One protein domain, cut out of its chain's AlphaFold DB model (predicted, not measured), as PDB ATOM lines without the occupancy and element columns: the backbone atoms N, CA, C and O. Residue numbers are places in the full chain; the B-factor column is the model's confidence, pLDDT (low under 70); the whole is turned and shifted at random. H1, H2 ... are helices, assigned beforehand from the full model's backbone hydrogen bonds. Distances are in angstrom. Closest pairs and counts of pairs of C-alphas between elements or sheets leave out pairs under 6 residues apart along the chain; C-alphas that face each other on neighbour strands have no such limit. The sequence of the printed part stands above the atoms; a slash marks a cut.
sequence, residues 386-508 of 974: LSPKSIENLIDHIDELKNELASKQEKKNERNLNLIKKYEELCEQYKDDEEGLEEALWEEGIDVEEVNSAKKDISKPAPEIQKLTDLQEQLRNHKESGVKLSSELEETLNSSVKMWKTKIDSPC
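What this domain is: This is residues 386 to 508 of the 974 residues of the protein "SidG" of Legionella pneumophila subsp. pneumophila (strain Philadelphia 1 / ATCC 33152 / DSM 7513) (UniProt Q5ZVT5). One long helix, H1, runs nearly the whole length of a rod; past its last residue the rest folds back, with H2 near that end, H3 and H4 following one another back along H1, and H5 packed on H4 near the end where H1 begins. The printed part has 123 residues with five named helices, H1 to H5 in chain order, and no named strand; the class is all helix. It is extended, with a radius of gyration of the C-alphas of 21.8 A and spans of 69 by 19 by 19 A.

Where its parts are: H1 covers residues 388 to 429, from C-alpha 388 at (176.327, 165.475, 218.225) to C-alpha 429 at (164.089, 206.233, 174.770), 60.8 A. H2 is residues 434 to 443, 14.4 A, and H3 is residues 448 to 457, 14.3 A. H4 is residues 463 to 476, 20.0 A. H5 is residues 487 to 496, 14.0 A, and ends at C-alpha 496 at (169.140, 182.911, 212.608).

How they stand to each other: H1 is the hub, touching H2, H3 and H4. H1 and H2 form a helical hairpin at a steep tilt of 40 degrees; their closest C-alphas, of Cys 427 and Leu 437, are 6.9 A apart, and H1 touches H2 with residues 423 to 427 alone. H3 touches residues 413 to 423 of H1 alone, opposite ways at a steep tilt of 41 degrees, closest at the C-alphas of Asn 416 and Ala 454, 5.2 A. H4 touches residues 391 to 406 of H1 alone, opposite ways at a shallow tilt of 17 degrees, closest at the C-alphas of Ile 395 and Gln 472, 5.8 A. H4 and H5 form a helical hairpin at a steep tilt of 44 degrees, closest at the C-alphas of Leu 468 and Ser 496, 6.2 A. H1 and H5 are apart. In H1, H2, H3, H4 and H5 every O i to N i+4 pair is within hydrogen-bond range.

The domain as a whole: The C-alphas farthest apart, of Asp 432 and Ser 481, are 69.1 A apart, while the first and last printed, of Leu 386 and Cys 508, are 5.5 A apart. The printed part has no cut and no long link. Residues 497 to 508 hold no named element. Mean pLDDT of the printed part is 87.4; residues 459 and 461 are under 70.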
ATOM      1  N   LEU A 386     172.535 169.832 223.298       89.19
ATOM      2  CA  LEU A 386     172.410 169.469 221.890       89.19
ATOM      3  C   LEU A 386     173.330 168.280 221.614       89.19
ATOM      4  O   LEU A 386     174.545 168.368 221.818       89.19
ATOM      5  N   SER A 387     172.749 167.168 221.165       91.44
ATOM      6  CA  SER A 387     173.517 165.970 220.833       91.44
ATOM      7  C   SER A 387     174.437 166.230 219.623       91.44
ATOM      8  O   SER A 387     174.132 167.090 218.790       91.44
ATOM      9  N   PRO A 388     175.528 165.460 219.454       90.19
ATOM     10  CA  PRO A 388     176.327 165.475 218.225       90.19
ATOM     11  C   PRO A 388     175.481 165.350 216.947       90.19
ATOM     12  O   PRO A 388     175.744 166.018 215.947       90.19
ATOM     13  N   LYS A 389     174.413 164.540 216.992       90.12
ATOM     14  CA  LYS A 389     173.517 164.321 215.855       90.12
ATOM     15  C   LYS A 389     172.571 165.501 215.612       90.12
ATOM     16  O   LYS A 389     172.372 165.873 214.461       90.12
ATOM     17  N   SER A 390     172.057 166.139 216.666       91.88
ATOM     18  CA  SER A 390     171.328 167.412 216.576       91.88
ATOM     19  C   SER A 390     172.176 168.504 215.932       91.88
ATOM     20  O   SER A 390     171.690 169.232 215.073       91.88
ATOM     21  N   ILE A 391     173.447 168.610 216.329       90.81
ATOM     22  CA  ILE A 391     174.387 169.589 215.770       90.81
ATOM     23  C   ILE A 391     174.638 169.309 214.290       90.81
ATOM     24  O   ILE A 391     174.619 170.239 213.491       90.81
ATOM     25  N   GLU A 392     174.830 168.046 213.910       90.75
ATOM     26  CA  GLU A 392     174.973 167.663 212.505       90.75
ATOM     27  C   GLU A 392     173.738 168.045 211.681       90.75
ATOM     28  O   GLU A 392     173.876 168.741 210.681       90.75
ATOM     29  N   ASN A 393     172.536 167.700 212.149       91.56
ATOM     30  CA  ASN A 393     171.299 168.064 211.458       91.56
ATOM     31  C   ASN A 393     171.098 169.588 211.359       91.56
ATOM     32  O   ASN A 393     170.569 170.081 210.365       91.56
ATOM     33  N   LEU A 394     171.491 170.348 212.390       92.00
ATOM     34  CA  LEU A 394     171.436 171.811 212.371       92.00
ATOM     35  C   LEU A 394     172.431 172.396 211.370       92.00
ATOM     36  O   LEU A 394     172.078 173.333 210.664       92.00
ATOM     37  N   ILE A 395     173.644 171.847 211.281       92.25
ATOM     38  CA  ILE A 395     174.639 172.251 210.279       92.25
ATOM     39  C   ILE A 395     174.106 171.983 208.868       92.25
ATOM     40  O   ILE A 395     174.162 172.888 208.038       92.25
ATOM     41  N   ASP A 396     173.542 170.797 208.625       90.81
ATOM     42  CA  ASP A 396     172.955 170.432 207.331       90.81
ATOM     43  C   ASP A 396     171.794 171.376 206.971       90.81
ATOM     44  O   ASP A 396     171.725 171.897 205.859       90.81
ATOM     45  N   HIS A 397     170.917 171.682 207.932       91.75
ATOM     46  CA  HIS A 397     169.814 172.616 207.709       91.75
ATOM     47  C   HIS A 397     170.285 174.065 207.509       91.75
ATOM     48  O   HIS A 397     169.705 174.808 206.719       91.75
ATOM     49  N   ILE A 398     171.351 174.489 208.188       92.31
ATOM     50  CA  ILE A 398     171.969 175.797 207.947       92.31
ATOM     51  C   ILE A 398     172.542 175.859 206.525       92.31
ATOM     52  O   ILE A 398     172.402 176.892 205.872       92.31
ATOM     53  N   ASP A 399     173.128 174.774 206.014       89.56
ATOM     54  CA  ASP A 399     173.578 174.701 204.620       89.56
ATOM     55  C   ASP A 399     172.401 174.795 203.634       89.56
ATOM     56  O   ASP A 399     172.485 175.541 202.655       89.56
ATOM     57  N   GLU A 400     171.271 174.136 203.915       89.88
ATOM     58  CA  GLU A 400     170.024 174.308 203.150       89.88
ATOM     59  C   GLU A 400     169.560 175.774 203.143       89.88
ATOM     60  O   GLU A 400     169.342 176.346 202.074       89.88
ATOM     61  N   LEU A 401     169.471 176.417 204.313       88.88
ATOM     62  CA  LEU A 401     169.042 177.814 204.444       88.88
ATOM     63  C   LEU A 401     169.994 178.785 203.738       88.88
ATOM     64  O   LEU A 401     169.541 179.736 203.101       88.88
ATOM     65  N   LYS A 402     171.308 178.545 203.812       89.00
ATOM     66  CA  LYS A 402     172.316 179.329 203.086       89.00
ATOM     67  C   LYS A 402     172.124 179.205 201.578       89.00
ATOM     68  O   LYS A 402     172.154 180.222 200.890       89.00
ATOM     69  N   ASN A 403     171.869 177.998 201.074       87.19
ATOM     70  CA  ASN A 403     171.600 177.766 199.654       87.19
ATOM     71  C   ASN A 403     170.280 178.416 199.204       87.19
ATOM     72  O   ASN A 403     170.232 179.049 198.149       87.19
ATOM     73  N   GLU A 404     169.220 178.325 200.011       86.56
ATOM     74  CA  GLU A 404     167.946 178.994 199.729       86.56
ATOM     75  C   GLU A 404     168.077 180.517 199.718       86.56
ATOM     76  O   GLU A 404     167.540 181.175 198.825       86.56
ATOM     77  N   LEU A 405     168.773 181.092 200.702       86.19
ATOM     78  CA  LEU A 405     169.011 182.532 200.780       86.19
ATOM     79  C   LEU A 405     169.901 183.007 199.635       86.19
ATOM     80  O   LEU A 405     169.598 184.039 199.046       86.19
ATOM     81  N   ALA A 406     170.930 182.243 199.264       84.75
ATOM     82  CA  ALA A 406     171.751 182.531 198.092       84.75
ATOM     83  C   ALA A 406     170.907 182.528 196.807       84.75
ATOM     84  O   ALA A 406     170.971 183.484 196.040       84.75
ATOM     85  N   SER A 407     170.036 181.529 196.617       83.56
ATOM     86  CA  SER A 407     169.130 181.467 195.460       83.56
ATOM     87  C   SER A 407     168.086 182.593 195.458       83.56
ATOM     88  O   SER A 407     167.786 183.168 194.411       83.56
ATOM     89  N   LYS A 408     167.524 182.954 196.621       85.06
ATOM     90  CA  LYS A 408     166.601 184.097 196.756       85.06
ATOM     91  C   LYS A 408     167.305 185.419 196.474       85.06
ATOM     92  O   LYS A 408     166.728 186.263 195.792       85.06
ATOM     93  N   GLN A 409     168.533 185.587 196.958       84.69
ATOM     94  CA  GLN A 409     169.356 186.760 196.685       84.69
ATOM     95  C   GLN A 409     169.708 186.843 195.199       84.69
ATOM     96  O   GLN A 409     169.620 187.921 194.626       84.69
ATOM     97  N   GLU A 410     170.029 185.724 194.550       84.88
ATOM     98  CA  GLU A 410     170.288 185.660 193.110       84.88
ATOM     99  C   GLU A 410     169.050 186.066 192.298       84.88
ATOM    100  O   GLU A 410     169.139 186.957 191.458       84.88
ATOM    101  N   LYS A 411     167.866 185.535 192.632       85.44
ATOM    102  CA  LYS A 411     166.591 185.939 192.007       85.44
ATOM    103  C   LYS A 411     166.234 187.403 192.269       85.44
ATOM    104  O   LYS A 411     165.697 188.070 191.388       85.44
ATOM    105  N   LYS A 412     166.491 187.911 193.479       86.00
ATOM    106  CA  LYS A 412     166.295 189.331 193.816       86.00
ATOM    107  C   LYS A 412     167.247 190.203 192.999       86.00
ATOM    108  O   LYS A 412     166.806 191.187 192.420       86.00
ATOM    109  N   ASN A 413     168.515 189.814 192.894       86.44
ATOM    110  CA  ASN A 413     169.513 190.507 192.086       86.44
ATOM    111  C   ASN A 413     169.136 190.491 190.599       86.44
ATOM    112  O   ASN A 413     169.247 191.521 189.949       86.44
ATOM    113  N   GLU A 414     168.634 189.375 190.071       87.12
ATOM    114  CA  GLU A 414     168.145 189.268 188.691       87.12
ATOM    115  C   GLU A 414     166.948 190.199 188.435       87.12
ATOM    116  O   GLU A 414     166.937 190.941 187.453       87.12
ATOM    117  N   ARG A 415     165.965 190.234 189.346       86.44
ATOM    118  CA  ARG A 415     164.839 191.184 189.274       86.44
ATOM    119  C   ARG A 415     165.309 192.631 189.328       86.44
ATOM    120  O   ARG A 415     164.878 193.431 188.507       86.44
ATOM    121  N   ASN A 416     166.208 192.946 190.254       88.56
ATOM    122  CA  ASN A 416     166.782 194.279 190.403       88.56
ATOM    123  C   ASN A 416     167.557 194.693 189.146       88.56
ATOM    124  O   ASN A 416     167.412 195.820 188.690       88.56
ATOM    125  N   LEU A 417     168.331 193.783 188.544       89.69
ATOM    126  CA  LEU A 417     169.030 194.021 187.280       89.69
ATOM    127  C   LEU A 417     168.055 194.268 186.127       89.69
ATOM    128  O   LEU A 417     168.278 195.183 185.341       89.69
ATOM    129  N   ASN A 418     166.965 193.503 186.042       89.44
ATOM    130  CA  ASN A 418     165.934 193.707 185.024       89.44
ATOM    131  C   ASN A 418     165.196 195.040 185.208       89.44
ATOM    132  O   ASN A 418     164.958 195.731 184.223       89.44
ATOM    133  N   LEU A 419     164.883 195.422 186.451       90.44
ATOM    134  CA  LEU A 419     164.275 196.715 186.778       90.44
ATOM    135  C   LEU A 419     165.201 197.875 186.392       90.44
ATOM    136  O   LEU A 419     164.774 198.797 185.704       90.44
ATOM    137  N   ILE A 420     166.481 197.797 186.772       91.94
ATOM    138  CA  ILE A 420     167.497 198.798 186.417       91.94
ATOM    139  C   ILE A 420     167.642 198.906 184.902       91.94
ATOM    140  O   ILE A 420     167.655 200.010 184.370       91.94
ATOM    141  N   LYS A 421     167.716 197.769 184.206       93.25
ATOM    142  CA  LYS A 421     167.846 197.731 182.750       93.25
ATOM    143  C   LYS A 421     166.636 198.365 182.061       93.25
ATOM    144  O   LYS A 421     166.820 199.180 181.169       93.25
ATOM    145  N   LYS A 422     165.421 198.026 182.495       92.00
ATOM    146  CA  LYS A 422     164.177 198.575 181.938       92.00
ATOM    147  C   LYS A 422     164.061 200.082 182.183       92.00
ATOM    148  O   LYS A 422     163.691 200.820 181.279       92.00
ATOM    149  N   TYR A 423     164.445 200.542 183.373       94.19
ATOM    150  CA  TYR A 423     164.548 201.968 183.682       94.19
ATOM    151  C   TYR A 423     165.558 202.681 182.767       94.19
ATOM    152  O   TYR A 423     165.247 203.722 182.201       94.19
ATOM    153  N   GLU A 424     166.751 202.111 182.572       93.38
ATOM    154  CA  GLU A 424     167.785 202.687 181.701       93.38
ATOM    155  C   GLU A 424     167.365 202.713 180.220       93.38
ATOM    156  O   GLU A 424     167.660 203.683 179.525       93.38
ATOM    157  N   GLU A 425     166.626 201.702 179.751       94.12
ATOM    158  CA  GLU A 425     166.029 201.672 178.408       94.12
ATOM    159  C   GLU A 425     164.989 202.791 178.216       94.12
ATOM    160  O   GLU A 425     165.031 203.485 177.199       94.12
ATOM    161  N   LEU A 426     164.111 203.019 179.202       90.38
ATOM    162  CA  LEU A 426     163.125 204.107 179.164       90.38
ATOM    163  C   LEU A 426     163.791 205.487 179.225       90.38
ATOM    164  O   LEU A 426     163.449 206.364 178.434       90.38
ATOM    165  N   CYS A 427     164.788 205.678 180.092       89.75
ATOM    166  CA  CYS A 427     165.542 206.932 180.147       89.75
ATOM    167  C   CYS A 427     166.233 207.266 178.816       89.75
ATOM    168  O   CYS A 427     166.285 208.433 178.437       89.75
ATOM    169  N   GLU A 428     166.762 206.271 178.096       93.06
ATOM    170  CA  GLU A 428     167.375 206.494 176.780       93.06
ATOM    171  C   GLU A 428     166.322 206.769 175.694       93.06
ATOM    172  O   GLU A 428     166.522 207.637 174.842       93.06
ATOM    173  N   GLN A 429     165.186 206.061 175.727       91.38
ATOM    174  CA  GLN A 429     164.089 206.233 174.770       91.38
ATOM    175  C   GLN A 429     163.454 207.631 174.850       91.38
ATOM    176  O   GLN A 429     163.117 208.196 173.809       91.38
ATOM    177  N   TYR A 430     163.333 208.194 176.055       92.25
ATOM    178  CA  TYR A 430     162.688 209.486 176.326       92.25
ATOM    179  C   TYR A 430     163.680 210.588 176.731       92.25
ATOM    180  O   TYR A 430     163.318 211.548 177.401       92.25
ATOM    181  N   LYS A 431     164.948 210.494 176.312       90.00
ATOM    182  CA  LYS A 431     166.013 211.418 176.750       90.00
ATOM    183  C   LYS A 431     165.749 212.914 176.490       90.00
ATOM    184  O   LYS A 431     166.407 213.750 177.101       90.00
ATOM    185  N   ASP A 432     164.847 213.231 175.558       89.06
ATOM    186  CA  ASP A 432     164.494 214.591 175.133       89.06
ATOM    187  C   ASP A 432     163.041 214.979 175.523       89.06
ATOM    188  O   ASP A 432     162.560 216.028 175.094       89.06
ATOM    189  N   ASP A 433     162.337 214.149 176.309       88.88
ATOM    190  CA  ASP A 433     160.923 214.319 176.691       88.88
ATOM    191  C   ASP A 433     160.685 213.913 178.160       88.88
ATOM    192  O   ASP A 433     160.406 212.757 178.474       88.88
ATOM    193  N   GLU A 434     160.830 214.880 179.074       87.12
ATOM    194  CA  GLU A 434     160.696 214.646 180.520       87.12
ATOM    195  C   GLU A 434     159.266 214.263 180.938       87.12
ATOM    196  O   GLU A 434     159.103 213.396 181.793       87.12
ATOM    197  N   GLU A 435     158.239 214.866 180.324       81.94
ATOM    198  CA  GLU A 435     156.828 214.594 180.648       81.94
ATOM    199  C   GLU A 435     156.425 213.194 180.150       81.94
ATOM    200  O   GLU A 435     155.818 212.420 180.891       81.94
ATOM    201  N   GLY A 436     156.870 212.814 178.944       83.56
ATOM    202  CA  GLY A 436     156.678 211.465 178.408       83.56
ATOM    203  C   GLY A 436     157.429 210.372 179.179       83.56
ATOM    204  O   GLY A 436     156.935 209.249 179.285       83.56
ATOM    205  N   LEU A 437     158.594 210.682 179.762       88.00
ATOM    206  CA  LEU A 437     159.316 209.751 180.637       88.00
ATOM    207  C   LEU A 437     158.553 209.495 181.945       88.00
ATOM    208  O   LEU A 437     158.501 208.352 182.395       88.00
ATOM    209  N   GLU A 438     157.972 210.529 182.559       82.94
ATOM    210  CA  GLU A 438     157.214 210.392 183.810       82.94
ATOM    211  C   GLU A 438     155.952 209.535 183.612       82.94
ATOM    212  O   GLU A 438     155.700 208.620 184.399       82.94
ATOM    213  N   GLU A 439     155.222 209.748 182.512       81.12
ATOM    214  CA  GLU A 439     154.067 208.924 182.132       81.12
ATOM    215  C   GLU A 439     154.477 207.471 181.840       81.12
ATOM    216  O   GLU A 439     153.884 206.544 182.390       81.12
ATOM    217  N   ALA A 440     155.546 207.250 181.065       80.19
ATOM    218  CA  ALA A 440     156.026 205.903 180.741       80.19
ATOM    219  C   ALA A 440     156.526 205.127 181.975       80.19
ATOM    220  O   ALA A 440     156.310 203.919 182.083       80.19
ATOM    221  N   LEU A 441     157.178 205.801 182.929       85.19
ATOM    222  CA  LEU A 441     157.572 205.195 184.204       85.19
ATOM    223  C   LEU A 441     156.348 204.831 185.053       85.19
ATOM    224  O   LEU A 441     156.335 203.756 185.655       85.19
ATOM    225  N   TRP A 442     155.317 205.681 185.071       83.06
ATOM    226  CA  TRP A 442     154.064 205.412 185.780       83.06
ATOM    227  C   TRP A 442     153.291 204.236 185.166       83.06
ATOM    228  O   TRP A 442     152.878 203.334 185.896       83.06
ATOM    229  N   GLU A 443     153.152 204.195 183.838       81.62
ATOM    230  CA  GLU A 443     152.488 203.101 183.113       81.62
ATOM    231  C   GLU A 443     153.188 201.754 183.329       81.62
ATOM    232  O   GLU A 443     152.536 200.724 183.516       81.62
ATOM    233  N   GLU A 444     154.521 201.754 183.349       84.25
ATOM    234  CA  GLU A 444     155.323 200.553 183.591       84.25
ATOM    235  C   GLU A 444     155.472 200.215 185.085       84.25
ATOM    236  O   GLU A 444     156.075 199.190 185.425       84.25
ATOM    237  N   GLY A 445     154.915 201.053 185.969       85.31
ATOM    238  CA  GLY A 445     154.948 200.893 187.421       85.31
ATOM    239  C   GLY A 445     156.358 200.934 188.010       85.31
ATOM    240  O   GLY A 445     156.647 200.185 188.941       85.31
ATOM    241  N   ILE A 446     157.256 201.744 187.442       89.50
ATOM    242  CA  ILE A 446     158.664 201.845 187.845       89.50
ATOM    243  C   ILE A 446     158.869 203.089 188.711       89.50
ATOM    244  O   ILE A 446     158.834 204.215 188.219       89.50
ATOM    245  N   ASP A 447     159.169 202.876 189.990       89.81
ATOM    246  CA  ASP A 447     159.538 203.942 190.922       89.81
ATOM    247  C   ASP A 447     161.063 204.188 190.909       89.81
ATOM    248  O   ASP A 447     161.888 203.275 191.041       89.81
ATOM    249  N   VAL A 448     161.461 205.452 190.765       87.00
ATOM    250  CA  VAL A 448     162.865 205.892 190.755       87.00
ATOM    251  C   VAL A 448     163.566 205.595 192.088       87.00
ATOM    252  O   VAL A 448     164.759 205.260 192.113       87.00
ATOM    253  N   GLU A 449     162.860 205.692 193.216       88.12
ATOM    254  CA  GLU A 449     163.397 205.339 194.532       88.12
ATOM    255  C   GLU A 449     163.668 203.835 194.636       88.12
ATOM    256  O   GLU A 449     164.724 203.430 195.144       88.12
ATOM    257  N   GLU A 450     162.788 203.005 194.070       87.44
ATOM    258  CA  GLU A 450     162.970 201.552 193.998       87.44
ATOM    259  C   GLU A 450     164.179 201.172 193.137       87.44
ATOM    260  O   GLU A 450     164.988 200.338 193.550       87.44
ATOM    261  N   VAL A 451     164.380 201.834 191.994       88.44
ATOM    262  CA  VAL A 451     165.563 201.634 191.133       88.44
ATOM    263  C   VAL A 451     166.854 202.008 191.870       88.44
ATOM    264  O   VAL A 451     167.851 201.280 191.821       88.44
ATOM    265  N   ASN A 452     166.858 203.127 192.596       86.62
ATOM    266  CA  ASN A 452     168.017 203.561 193.381       86.62
ATOM    267  C   ASN A 452     168.322 202.615 194.552       86.62
ATOM    268  O   ASN A 452     169.492 202.384 194.878       86.62
ATOM    269  N   SER A 453     167.287 202.048 195.173       85.88
ATOM    270  CA  SER A 453     167.414 200.994 196.182       85.88
ATOM    271  C   SER A 453     167.984 199.709 195.568       85.88
ATOM    272  O   SER A 453     168.982 199.170 196.054       85.88
ATOM    273  N   ALA A 454     167.461 199.292 194.411       87.00
ATOM    274  CA  ALA A 454     167.935 198.137 193.654       87.00
ATOM    275  C   ALA A 454     169.426 198.245 193.281       87.00
ATOM    276  O   ALA A 454     170.169 197.273 193.436       87.00
ATOM    277  N   LYS A 455     169.898 199.438 192.875       86.38
ATOM    278  CA  LYS A 455     171.322 199.713 192.584       86.38
ATOM    279  C   LYS A 455     172.225 199.538 193.812       86.38
ATOM    280  O   LYS A 455     173.366 199.098 193.674       86.38
ATOM    281  N   LYS A 456     171.733 199.858 195.013       83.81
ATOM    282  CA  LYS A 456     172.475 199.686 196.276       83.81
ATOM    283  C   LYS A 456     172.479 198.236 196.765       83.81
ATOM    284  O   LYS A 456     173.463 197.813 197.373       83.81
ATOM    285  N   ASP A 457     171.413 197.491 196.492       81.62
ATOM    286  CA  ASP A 457     171.210 196.120 196.976       81.62
ATOM    287  C   ASP A 457     172.078 195.071 196.258       81.62
ATOM    288  O   ASP A 457     172.430 194.060 196.863       81.62
ATOM    289  N   ILE A 458     172.475 195.306 195.002       81.44
ATOM    290  CA  ILE A 458     173.239 194.332 194.194       81.44
ATOM    291  C   ILE A 458     174.681 194.114 194.708       81.44
ATOM    292  O   ILE A 458     175.263 193.061 194.448       81.44
ATOM    293  N   SER A 459     175.277 195.057 195.456       63.09
ATOM    294  CA  SER A 459     176.707 194.988 195.832       63.09
ATOM    295  C   SER A 459     177.011 194.412 197.220       63.09
ATOM    296  O   SER A 459     178.183 194.324 197.596       63.09
ATOM    297  N   LYS A 460     175.996 194.000 197.994       70.50
ATOM    298  CA  LYS A 460     176.188 193.521 199.372       70.50
ATOM    299  C   LYS A 460     175.783 192.050 199.525       70.50
ATOM    300  O   LYS A 460     174.666 191.697 199.154       70.50
ATOM    301  N   PRO A 461     176.642 191.184 200.099       66.88
ATOM    302  CA  PRO A 461     176.205 189.860 200.525       66.88
ATOM    303  C   PRO A 461     175.135 190.007 201.611       66.88
ATOM    304  O   PRO A 461     175.240 190.888 202.469       66.88
ATOM    305  N   ALA A 462     174.106 189.159 201.568       78.38
ATOM    306  CA  ALA A 462     173.028 189.194 202.547       78.38
ATOM    307  C   ALA A 462     173.611 188.976 203.962       78.38
ATOM    308  O   ALA A 462     174.233 187.933 204.199       78.38
ATOM    309  N   PRO A 463     173.458 189.929 204.900       82.00
ATOM    310  CA  PRO A 463     174.016 189.822 206.251       82.00
ATOM    311  C   PRO A 463     173.517 188.577 207.007       82.00
ATOM    312  O   PRO A 463     174.202 188.073 207.894       82.00
ATOM    313  N   GLU A 464     172.365 188.031 206.623       84.50
ATOM    314  CA  GLU A 464     171.807 186.772 207.118       84.50
ATOM    315  C   GLU A 464     172.681 185.556 206.768       84.50
ATOM    316  O   GLU A 464     172.822 184.653 207.591       84.50
ATOM    317  N   ILE A 465     173.327 185.537 205.594       85.56
ATOM    318  CA  ILE A 465     174.246 184.453 205.192       85.56
ATOM    319  C   ILE A 465     175.508 184.469 206.063       85.56
ATOM    320  O   ILE A 465     176.025 183.405 206.414       85.56
ATOM    321  N   GLN A 466     175.984 185.659 206.449       85.12
ATOM    322  CA  GLN A 466     177.124 185.785 207.359       85.12
ATOM    323  C   GLN A 466     176.764 185.267 208.756       85.12
ATOM    324  O   GLN A 466     177.472 184.409 209.269       85.12
ATOM    325  N   LYS A 467     175.614 185.675 209.313       87.81
ATOM    326  CA  LYS A 467     175.120 185.167 210.609       87.81
ATOM    327  C   LYS A 467     174.987 183.643 210.632       87.81
ATOM    328  O   LYS A 467     175.405 182.999 211.589       87.81
ATOM    329  N   LEU A 468     174.439 183.060 209.563       90.19
ATOM    330  CA  LEU A 468     174.344 181.607 209.413       90.19
ATOM    331  C   LEU A 468     175.721 180.942 209.326       90.19
ATOM    332  O   LEU A 468     175.896 179.848 209.849       90.19
ATOM    333  N   THR A 469     176.698 181.586 208.688       88.31
ATOM    334  CA  THR A 469     178.073 181.072 208.581       88.31
ATOM    335  C   THR A 469     178.787 181.098 209.929       88.31
ATOM    336  O   THR A 469     179.376 180.088 210.310       88.31
ATOM    337  N   ASP A 470     178.655 182.190 210.682       89.06
ATOM    338  CA  ASP A 470     179.233 182.327 212.022       89.06
ATOM    339  C   ASP A 470     178.629 181.289 212.988       89.06
ATOM    340  O   ASP A 470     179.352 180.585 213.696       89.06
ATOM    341  N   LEU A 471     177.299 181.114 212.953       91.94
ATOM    342  CA  LEU A 471     176.594 180.088 213.729       91.94
ATOM    343  C   LEU A 471     177.004 178.665 213.314       91.94
ATOM    344  O   LEU A 471     177.201 177.799 214.166       91.94
ATOM    345  N   GLN A 472     177.161 178.410 212.013       92.62
ATOM    346  CA  GLN A 472     177.623 177.119 211.503       92.62
ATOM    347  C   GLN A 472     179.031 176.786 212.017       92.62
ATOM    348  O   GLN A 472     179.288 175.644 212.399       92.62
ATOM    349  N   GLU A 473     179.942 177.758 212.035       90.00
ATOM    350  CA  GLU A 473     181.309 177.586 212.536       90.00
ATOM    351  C   GLU A 473     181.331 177.352 214.051       90.00
ATOM    352  O   GLU A 473     182.001 176.429 214.525       90.00
ATOM    353  N   GLN A 474     180.507 178.090 214.801       90.44
ATOM    354  CA  GLN A 474     180.298 177.859 216.231       90.44
ATOM    355  C   GLN A 474     179.809 176.427 216.508       90.44
ATOM    356  O   GLN A 474     180.350 175.757 217.386       90.44
ATOM    357  N   LEU A 475     178.836 175.926 215.740       91.12
ATOM    358  CA  LEU A 475     178.302 174.565 215.878       91.12
ATOM    359  C   LEU A 475     179.315 173.480 215.469       91.12
ATOM    360  O   LEU A 475     179.395 172.438 216.123       91.12
ATOM    361  N   ARG A 476     180.136 173.717 214.435       90.56
ATOM    362  CA  ARG A 476     181.168 172.764 213.969       90.56
ATOM    363  C   ARG A 476     182.183 172.411 215.055       90.56
ATOM    364  O   ARG A 476     182.566 171.247 215.148       90.56
ATOM    365  N   ASN A 477     182.548 173.365 215.914       89.81
ATOM    366  CA  ASN A 477     183.471 173.142 217.038       89.81
ATOM    367  C   ASN A 477     182.947 172.132 218.075       89.81
ATOM    368  O   ASN A 477     183.720 171.604 218.874       89.81
ATOM    369  N   HIS A 478     181.647 171.837 218.043       90.38
ATOM    370  CA  HIS A 478     180.966 170.931 218.962       90.38
ATOM    371  C   HIS A 478     180.405 169.677 218.276       90.38
ATOM    372  O   HIS A 478     179.707 168.890 218.915       90.38
ATOM    373  N   LYS A 479     180.721 169.455 216.989       87.31
ATOM    374  CA  LYS A 479     180.148 168.364 216.182       87.31
ATOM    375  C   LYS A 479     180.372 166.970 216.787       87.31
ATOM    376  O   LYS A 479     179.502 166.120 216.655       87.31
ATOM    377  N   GLU A 480     181.502 166.729 217.456       83.31
ATOM    378  CA  GLU A 480     181.829 165.414 218.037       83.31
ATOM    379  C   GLU A 480     181.394 165.251 219.503       83.31
ATOM    380  O   GLU A 480     181.150 164.132 219.953       83.31
ATOM    381  N   SER A 481     181.290 166.348 220.259       85.00
ATOM    382  CA  SER A 481     181.108 166.330 221.719       85.00
ATOM    383  C   SER A 481     179.725 166.782 222.194       85.00
ATOM    384  O   SER A 481     179.387 166.565 223.359       85.00
ATOM    385  N   GLY A 482     178.913 167.376 221.316       89.25
ATOM    386  CA  GLY A 482     177.688 168.058 221.722       89.25
ATOM    387  C   GLY A 482     177.979 169.410 222.386       89.25
ATOM    388  O   GLY A 482     179.126 169.758 222.678       89.25
ATOM    389  N   VAL A 483     176.935 170.195 222.650       91.69
ATOM    390  CA  VAL A 483     177.065 171.477 223.364       91.69
ATOM    391  C   VAL A 483     175.873 171.712 224.278       91.69
ATOM    392  O   VAL A 483     174.733 171.437 223.911       91.69
ATOM    393  N   LYS A 484     176.115 172.205 225.498       89.69
ATOM    394  CA  LYS A 484     175.024 172.659 226.366       89.69
ATOM    395  C   LYS A 484     174.402 173.912 225.749       89.69
ATOM    396  O   LYS A 484     175.134 174.835 225.404       89.69
ATOM    397  N   LEU A 485     173.078 173.950 225.624       90.50
ATOM    398  CA  LEU A 485     172.374 175.094 225.052       90.50
ATOM    399  C   LEU A 485     172.466 176.291 226.017       90.50
ATOM    400  O   LEU A 485     171.749 176.367 227.011       90.50
ATOM    401  N   SER A 486     173.386 177.220 225.770       89.25
ATOM    402  CA  SER A 486     173.426 178.489 226.504       89.25
ATOM    403  C   SER A 486     172.328 179.428 226.003       89.25
ATOM    404  O   SER A 486     171.874 179.298 224.868       89.25
ATOM    405  N   SER A 487     171.924 180.400 226.824       84.69
ATOM    406  CA  SER A 487     170.958 181.432 226.413       84.69
ATOM    407  C   SER A 487     171.435 182.211 225.180       84.69
ATOM    408  O   SER A 487     170.640 182.508 224.299       84.69
ATOM    409  N   GLU A 488     172.745 182.460 225.068       88.06
ATOM    410  CA  GLU A 488     173.368 183.119 223.910       88.06
ATOM    411  C   GLU A 488     173.256 182.275 222.628       88.06
ATOM    412  O   GLU A 488     172.918 182.787 221.558       88.06
ATOM    413  N   LEU A 489     173.510 180.963 222.722       88.69
ATOM    414  CA  LEU A 489     173.390 180.053 221.581       88.69
ATOM    415  C   LEU A 489     171.925 179.886 221.161       88.69
ATOM    416  O   LEU A 489     171.623 179.861 219.971       88.69
ATOM    417  N   GLU A 490     171.014 179.811 222.128       89.38
ATOM    418  CA  GLU A 490     169.574 179.756 221.885       89.38
ATOM    419  C   GLU A 490     169.052 181.025 221.202       89.38
ATOM    420  O   GLU A 490     168.309 180.933 220.227       89.38
ATOM    421  N   GLU A 491     169.461 182.209 221.658       87.81
ATOM    422  CA  GLU A 491     169.105 183.484 221.026       87.81
ATOM    423  C   GLU A 491     169.637 183.559 219.587       87.81
ATOM    424  O   GLU A 491     168.925 183.971 218.664       87.81
ATOM    425  N   THR A 492     170.860 183.076 219.364       88.56
ATOM    426  CA  THR A 492     171.467 183.015 218.027       88.56
ATOM    427  C   THR A 492     170.711 182.045 217.111       88.56
ATOM    428  O   THR A 492     170.415 182.383 215.963       88.56
ATOM    429  N   LEU A 493     170.324 180.872 217.618       89.69
ATOM    430  CA  LEU A 493     169.508 179.894 216.891       89.69
ATOM    431  C   LEU A 493     168.107 180.439 216.582       89.69
ATOM    432  O   LEU A 493     167.673 180.373 215.437       89.69
ATOM    433  N   ASN A 494     167.421 181.039 217.558       87.12
ATOM    434  CA  ASN A 494     166.085 181.618 217.379       87.12
ATOM    435  C   ASN A 494     166.081 182.789 216.382       87.12
ATOM    436  O   ASN A 494     165.116 182.958 215.637       87.12
ATOM    437  N   SER A 495     167.148 183.592 216.354       87.06
ATOM    438  CA  SER A 495     167.270 184.735 215.442       87.06
ATOM    439  C   SER A 495     167.732 184.356 214.033       87.06
ATOM    440  O   SER A 495     167.383 185.056 213.081       87.06
ATOM    441  N   SER A 496     168.489 183.264 213.880       87.62
ATOM    442  CA  SER A 496     169.140 182.911 212.608       87.62
ATOM    443  C   SER A 496     168.523 181.697 211.908       87.62
ATOM    444  O   SER A 496     168.545 181.631 210.683       87.62
ATOM    445  N   VAL A 497     167.942 180.749 212.648       88.81
ATOM    446  CA  VAL A 497     167.431 179.473 212.123       88.81
ATOM    447  C   VAL A 497     165.992 179.269 212.596       88.81
ATOM    448  O   VAL A 497     165.726 178.737 213.676       88.81
ATOM    449  N   LYS A 498     165.021 179.684 211.773       81.62
ATOM    450  CA  LYS A 498     163.602 179.444 212.075       81.62
ATOM    451  C   LYS A 498     163.342 177.946 212.226       81.62
ATOM    452  O   LYS A 498     163.804 177.150 211.417       81.62
ATOM    453  N   MET A 499     162.561 177.578 213.242       82.31
ATOM    454  CA  MET A 499     162.148 176.194 213.501       82.31
ATOM    455  C   MET A 499     163.311 175.213 213.733       82.31
ATOM    456  O   MET A 499     163.140 174.010 213.530       82.31
ATOM    457  N   TRP A 500     164.476 175.680 214.195       88.31
ATOM    458  CA  TRP A 500     165.642 174.825 214.467       88.31
ATOM    459  C   TRP A 500     165.319 173.632 215.388       88.31
ATOM    460  O   TRP A 500     165.868 172.544 215.219       88.31
ATOM    461  N   LYS A 501     164.346 173.792 216.293       87.38
ATOM    462  CA  LYS A 501     163.827 172.733 217.176       87.38
ATOM    463  C   LYS A 501     163.204 171.539 216.430       87.38
ATOM    464  O   LYS A 501     163.060 170.477 217.019       87.38
ATOM    465  N   THR A 502     162.834 171.677 215.152       86.12
ATOM    466  CA  THR A 502     162.373 170.551 214.303       86.12
ATOM    467  C   THR A 502     163.519 169.731 213.719       86.12
ATOM    468  O   THR A 502     163.297 168.641 213.196       86.12
ATOM    469  N   LYS A 503     164.739 170.272 213.750       91.00
ATOM    470  CA  LYS A 503     165.918 169.695 213.099       91.00
ATOM    471  C   LYS A 503     166.808 168.939 214.077       91.00
ATOM    472  O   LYS A 503     167.618 168.120 213.658       91.00
ATOM    473  N   ILE A 504     166.638 169.165 215.373       90.56
ATOM    474  CA  ILE A 504     167.326 168.404 216.415       90.56
ATOM    475  C   ILE A 504     166.745 166.985 216.524       90.56
ATOM    476  O   ILE A 504     165.551 166.773 216.331       90.56
ATOM    477  N   ASP A 505     167.597 165.999 216.803       87.75
ATOM    478  CA  ASP A 505     167.210 164.582 216.898       87.75
ATOM    479  C   ASP A 505     166.522 164.230 218.226       87.75
ATOM    480  O   ASP A 505     165.835 163.215 218.331       87.75
ATOM    481  N   SER A 506     166.699 165.074 219.241       85.31
ATOM    482  CA  SER A 506     166.053 164.951 220.543       85.31
ATOM    483  C   SER A 506     165.819 166.338 221.153       85.31
ATOM    484  O   SER A 506     166.612 167.248 220.899       85.31
ATOM    485  N   PRO A 507     164.751 166.539 221.949       85.50
ATOM    486  CA  PRO A 507     164.509 167.813 222.616       85.50
ATOM    487  C   PRO A 507     165.655 168.155 223.571       85.50
ATOM    488  O   PRO A 507     165.961 167.399 224.490       85.50
ATOM    489  N   CYS A 508     166.279 169.312 223.366       86.56
ATOM    490  CA  CYS A 508     167.377 169.799 224.201       86.56
ATOM    491  C   CYS A 508     166.915 170.784 225.282       86.56
ATOM    492  O   CYS A 508     167.749 171.360 225.970       86.56
TER     493      CYS A 508